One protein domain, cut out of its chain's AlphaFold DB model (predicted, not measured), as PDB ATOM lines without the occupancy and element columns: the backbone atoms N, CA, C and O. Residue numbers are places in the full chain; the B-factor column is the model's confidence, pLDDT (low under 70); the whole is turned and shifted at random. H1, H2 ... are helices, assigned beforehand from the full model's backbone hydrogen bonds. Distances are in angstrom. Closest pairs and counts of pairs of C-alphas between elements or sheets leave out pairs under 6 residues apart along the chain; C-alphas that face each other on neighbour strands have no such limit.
ATOM      1  N   VAL A 188     200.291 141.009 184.703       80.56
ATOM      2  CA  VAL A 188     200.290 139.561 184.425       80.56
ATOM      3  C   VAL A 188     199.716 138.752 185.600       80.56
ATOM      4  O   VAL A 188     199.197 137.661 185.396       80.56
ATOM      5  N   LEU A 189     199.724 139.316 186.814       80.62
ATOM      6  CA  LEU A 189     199.191 138.691 188.032       80.62
ATOM      7  C   LEU A 189     197.707 139.010 188.276       80.62
ATOM      8  O   LEU A 189     197.133 138.573 189.272       80.62
ATOM      9  N   ALA A 190     197.065 139.775 187.387       84.25
ATOM     10  CA  ALA A 190     195.637 140.030 187.486       84.25
ATOM     11  C   ALA A 190     194.844 138.711 187.355       84.25
ATOM     12  O   ALA A 190     195.184 137.883 186.506       84.25
ATOM     13  N   PRO A 191     193.736 138.524 188.102       81.44
ATOM     14  CA  PRO A 191     192.934 137.298 188.039       81.44
ATOM     15  C   PRO A 191     192.461 136.937 186.624       81.44
ATOM     16  O   PRO A 191     192.339 135.764 186.285       81.44
ATOM     17  N   THR A 192     192.212 137.940 185.780       82.69
ATOM     18  CA  THR A 192     191.833 137.764 184.372       82.69
ATOM     19  C   THR A 192     192.983 137.221 183.524       82.69
ATOM     20  O   THR A 192     192.772 136.280 182.760       82.69
ATOM     21  N   SER A 193     194.193 137.761 183.692       85.25
ATOM     22  CA  SER A 193     195.416 137.290 183.029       85.25
ATOM     23  C   SER A 193     195.749 135.857 183.447       85.25
ATOM     24  O   SER A 193     196.025 135.024 182.588       85.25
ATOM     25  N   LEU A 194     195.631 135.544 184.742       83.88
ATOM     26  CA  LEU A 194     195.867 134.198 185.274       83.88
ATOM     27  C   LEU A 194     194.866 133.179 184.711       83.88
ATOM     28  O   LEU A 194     195.283 132.133 184.224       83.88
ATOM     29  N   ARG A 195     193.561 133.497 184.676       84.50
ATOM     30  CA  ARG A 195     192.544 132.616 184.059       84.50
ATOM     31  C   ARG A 195     192.803 132.374 182.579       84.50
ATOM     32  O   ARG A 195     192.638 131.259 182.098       84.50
ATOM     33  N   TRP A 196     193.197 133.418 181.854       85.94
ATOM     34  CA  TRP A 196     193.528 133.303 180.439       85.94
ATOM     35  C   TRP A 196     194.770 132.431 180.216       85.94
ATOM     36  O   TRP A 196     194.756 131.574 179.332       85.94
ATOM     37  N   MET A 197     195.817 132.600 181.031       85.44
ATOM     38  CA  MET A 197     197.023 131.770 180.975       85.44
ATOM     39  C   MET A 197     196.704 130.299 181.246       85.44
ATOM     40  O   MET A 197     197.174 129.434 180.514       85.44
ATOM     41  N   ASP A 198     195.885 130.017 182.259       85.38
ATOM     42  CA  ASP A 198     195.473 128.664 182.642       85.38
ATOM     43  C   ASP A 198     194.666 127.988 181.520       85.38
ATOM     44  O   ASP A 198     195.045 126.925 181.032       85.38
ATOM     45  N   ALA A 199     193.637 128.673 181.008       85.38
ATOM     46  CA  ALA A 199     192.808 128.180 179.908       85.38
ATOM     47  C   ALA A 199     193.607 127.968 178.610       85.38
ATOM     48  O   ALA A 199     193.373 127.007 177.881       85.38
ATOM     49  N   THR A 200     194.570 128.847 178.319       84.75
ATOM     50  CA  THR A 200     195.435 128.715 177.138       84.75
ATOM     51  C   THR A 200     196.408 127.550 177.298       84.75
ATOM     52  O   THR A 200     196.607 126.789 176.354       84.75
ATOM     53  N   THR A 201     196.982 127.373 178.491       83.19
ATOM     54  CA  THR A 201     197.903 126.266 178.795       83.19
ATOM     55  C   THR A 201     197.196 124.922 178.627       83.19
ATOM     56  O   THR A 201     197.700 124.033 177.942       83.19
ATOM     57  N   GLU A 202     195.988 124.796 179.175       83.31
ATOM     58  CA  GLU A 202     195.182 123.583 179.043       83.31
ATOM     59  C   GLU A 202     194.681 123.370 177.604       83.31
ATOM     60  O   GLU A 202     194.735 122.255 177.082       83.31
ATOM     61  N   GLY A 203     194.283 124.446 176.918       82.50
ATOM     62  CA  GLY A 203     193.844 124.403 175.523       82.50
ATOM     63  C   GLY A 203     194.934 123.927 174.561       82.50
ATOM     64  O   GLY A 203     194.669 123.095 173.695       82.50
ATOM     65  N   VAL A 204     196.178 124.379 174.741       82.50
ATOM     66  CA  VAL A 204     197.322 123.936 173.923       82.50
ATOM     67  C   VAL A 204     197.583 122.439 174.105       82.50
ATOM     68  O   VAL A 204     197.821 121.734 173.121       82.50
ATOM     69  N   LYS A 205     197.472 121.930 175.337       78.44
ATOM     70  CA  LYS A 205     197.618 120.498 175.636       78.44
ATOM     71  C   LYS A 205     196.526 119.656 174.970       78.44
ATOM     72  O   LYS A 205     196.819 118.597 174.422       78.44
ATOM     73  N   GLN A 206     195.280 120.131 174.982       80.56
ATOM     74  CA  GLN A 206     194.149 119.426 174.370       80.56
ATOM     75  C   GLN A 206     194.163 119.479 172.837       80.56
ATOM     76  O   GLN A 206     193.739 118.525 172.188       80.56
ATOM     77  N   GLN A 207     194.644 120.577 172.249       84.56
ATOM     78  CA  GLN A 207     194.636 120.777 170.799       84.56
ATOM     79  C   GLN A 207     195.793 120.058 170.087       84.56
ATOM     80  O   GLN A 207     195.639 119.651 168.935       84.56
ATOM     81  N   PHE A 208     196.930 119.854 170.767       78.12
ATOM     82  CA  PHE A 208     198.118 119.198 170.203       78.12
ATOM     83  C   PHE A 208     198.634 118.022 171.061       78.12
ATOM     84  O   PHE A 208     199.821 117.986 171.403       78.12
ATOM     85  N   PRO A 209     197.793 117.015 171.365       70.38
ATOM     86  CA  PRO A 209     198.140 115.935 172.295       70.38
ATOM     87  C   PRO A 209     199.275 115.029 171.786       70.38
ATOM     88  O   PRO A 209     199.944 114.373 172.575       70.38
ATOM     89  N   GLN A 210     199.515 114.997 170.470       64.44
ATOM     90  CA  GLN A 210     200.597 114.220 169.852       64.44
ATOM     91  C   GLN A 210     201.970 114.920 169.827       64.44
ATOM     92  O   GLN A 210     202.954 114.289 169.455       64.44
ATOM     93  N   ILE A 211     202.045 116.214 170.166       67.38
ATOM     94  CA  ILE A 211     203.285 117.017 170.092       67.38
ATOM     95  C   ILE A 211     203.665 117.559 171.477       67.38
ATOM     96  O   ILE A 211     204.845 117.650 171.807       67.38
ATOM     97  N   VAL A 212     202.676 117.896 172.310       66.44
ATOM     98  CA  VAL A 212     202.888 118.498 173.631       66.44
ATOM     99  C   VAL A 212     202.734 117.430 174.713       66.44
ATOM    100  O   VAL A 212     201.629 116.987 175.006       66.44
ATOM    101  N   THR A 213     203.857 117.012 175.309       66.06
ATOM    102  CA  THR A 213     203.873 115.975 176.363       66.06
ATOM    103  C   THR A 213     203.469 116.540 177.727       66.06
ATOM    104  O   THR A 213     202.706 115.911 178.459       66.06
ATOM    105  N   ASP A 214     203.928 117.751 178.058       68.50
ATOM    106  CA  ASP A 214     203.509 118.473 179.258       68.50
ATOM    107  C   ASP A 214     203.534 119.992 179.034       68.50
ATOM    108  O   ASP A 214     204.261 120.493 178.175       68.50
ATOM    109  N   SER A 215     202.719 120.724 179.794       70.56
ATOM    110  CA  SER A 215     202.594 122.182 179.707       70.56
ATOM    111  C   SER A 215     202.466 122.771 181.107       70.56
ATOM    112  O   SER A 215     201.519 122.454 181.828       70.56
ATOM    113  N   GLN A 216     203.400 123.642 181.481       72.94
ATOM    114  CA  GLN A 216     203.445 124.288 182.794       72.94
ATOM    115  C   GLN A 216     203.335 125.805 182.633       72.94
ATOM    116  O   GLN A 216     203.817 126.373 181.653       72.94
ATOM    117  N   SER A 217     202.717 126.466 183.606       78.88
ATOM    118  CA  SER A 217     202.507 127.914 183.622       78.88
ATOM    119  C   SER A 217     202.714 128.458 185.036       78.88
ATOM    120  O   SER A 217     202.819 127.709 186.005       78.88
ATOM    121  N   ILE A 218     202.743 129.781 185.201       76.38
ATOM    122  CA  ILE A 218     202.866 130.367 186.545       76.38
ATOM    123  C   ILE A 218     201.657 130.038 187.439       76.38
ATOM    124  O   ILE A 218     201.790 129.982 188.662       76.38
ATOM    125  N   THR A 219     200.493 129.753 186.839       75.56
ATOM    126  CA  THR A 219     199.299 129.329 187.579       75.56
ATOM    127  C   THR A 219     199.454 127.931 188.167       75.56
ATOM    128  O   THR A 219     198.926 127.706 189.253       75.56
ATOM    129  N   SER A 220     200.209 127.016 187.542       74.56
ATOM    130  CA  SER A 220     200.431 125.674 188.102       74.56
ATOM    131  C   SER A 220     201.305 125.708 189.360       74.56
ATOM    132  O   SER A 220     200.982 125.055 190.351       74.56
ATOM    133  N   VAL A 221     202.342 126.552 189.382       76.75
ATOM    134  CA  VAL A 221     203.180 126.769 190.577       76.75
ATOM    135  C   VAL A 221     202.381 127.437 191.698       76.75
ATOM    136  O   VAL A 221     202.477 127.040 192.859       76.75
ATOM    137  N   MET A 222     201.550 128.424 191.359       73.94
ATOM    138  CA  MET A 222     200.702 129.109 192.338       73.94
ATOM    139  C   MET A 222     199.643 128.169 192.931       73.94
ATOM    140  O   MET A 222     199.374 128.223 194.129       73.94
ATOM    141  N   ARG A 223     199.111 127.251 192.119       75.12
ATOM    142  CA  ARG A 223     198.188 126.193 192.541       75.12
ATOM    143  C   ARG A 223     198.836 125.224 193.537       75.12
ATOM    144  O   ARG A 223     198.233 124.914 194.561       75.12
ATOM    145  N   MET A 224     200.081 124.817 193.277       71.88
ATOM    146  CA  MET A 224     200.863 123.960 194.180       71.88
ATOM    147  C   MET A 224     201.175 124.636 195.519       71.88
ATOM    148  O   MET A 224     201.160 123.982 196.556       71.88
ATOM    149  N   ALA A 225     201.455 125.941 195.508       73.31
ATOM    150  CA  ALA A 225     201.759 126.692 196.725       73.31
ATOM    151  C   ALA A 225     200.518 126.972 197.591       73.31
ATOM    152  O   ALA A 225     200.659 127.208 198.789       73.31
ATOM    153  N   ASN A 226     199.323 126.962 196.992       71.81
ATOM    154  CA  ASN A 226     198.103 127.479 197.609       71.81
ATOM    155  C   ASN A 226     196.955 126.449 197.678       71.81
ATOM    156  O   ASN A 226     195.792 126.842 197.668       71.81
ATOM    157  N   ASN A 227     197.273 125.146 197.740       65.69
ATOM    158  CA  ASN A 227     196.303 124.039 197.851       65.69
ATOM    159  C   ASN A 227     195.123 124.153 196.865       65.69
ATOM    160  O   ASN A 227     193.961 124.151 197.257       65.69
ATOM    161  N   ASP A 228     195.431 124.276 195.577       64.31
ATOM    162  CA  ASP A 228     194.461 124.360 194.480       64.31
ATOM    163  C   ASP A 228     193.639 125.663 194.356       64.31
ATOM    164  O   ASP A 228     192.948 125.866 193.352       64.31
ATOM    165  N   GLU A 229     193.793 126.627 195.270       60.41
ATOM    166  CA  GLU A 229     193.109 127.924 195.190       60.41
ATOM    167  C   GLU A 229     193.934 128.984 194.439       60.41
ATOM    168  O   GLU A 229     194.774 129.685 195.005       60.41
ATOM    169  N   VAL A 230     193.665 129.146 193.138       58.72
ATOM    170  CA  VAL A 230     194.344 130.143 192.274       58.72
ATOM    171  C   VAL A 230     193.580 131.476 192.200       58.72
ATOM    172  O   VAL A 230     194.157 132.521 191.903       58.72
ATOM    173  N   TYR A 231     192.274 131.469 192.484       60.47
ATOM    174  CA  TYR A 231     191.367 132.588 192.201       60.47
ATOM    175  C   TYR A 231     190.585 133.038 193.441       60.47
ATOM    176  O   TYR A 231     189.356 133.058 193.422       60.47
ATOM    177  N   SER A 232     191.270 133.403 194.527       44.66
ATOM    178  CA  SER A 232     190.592 134.027 195.670       44.66
ATOM    179  C   SER A 232     190.104 135.430 195.283       44.66
ATOM    180  O   SER A 232     190.881 136.375 195.139       44.66
TER     181      SER A 232
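This is residues 188 to 232 of the 254 residues of the protein "SSD domain-containing protein" of Alicyclobacillus sp. RIFOXYA1_FULL_53_8 (UniProt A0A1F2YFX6). One long helix, H1, makes most of the length; residues 206 to 211, of which 206 and 207 belong to H1, stick out at one end, and after them the backbone folds back beside H1 to a short helix, H2, set crosswise on residues 194 to 198 of H1. The printed part has 45 residues with two named helices, H1 then H2, and no named strand: all helix. It is elongated, spanning 34 by 19 by 13 A, and only just compact, close to loose, with a radius of gyration of the C-alphas of 11.2 A.

H1, residues 191 to 207, touches H2, residues 218 to 225, with residues 194 to 198 alone. Their closest C-alphas, of Asp 198 and Thr 219, are 6.3 A apart. Their lines are about perpendicular, at 77 degrees. In both helices every O i to N i+4 pair is within hydrogen-bond range.

H1 begins at C-alpha 191 (192.934, 137.298, 188.039) and is 23.9 A long. H2 is 10.9 A long and ends at C-alpha 225 (201.759, 126.692, 196.725).

The C-alphas farthest apart, of Gln 210 and Ser 232, are 34.0 A apart. The printed part has no cut, and the link from H1 to H2 is short. The model's pLDDT is under 70 at residues 210 to 214 and 227 to 232.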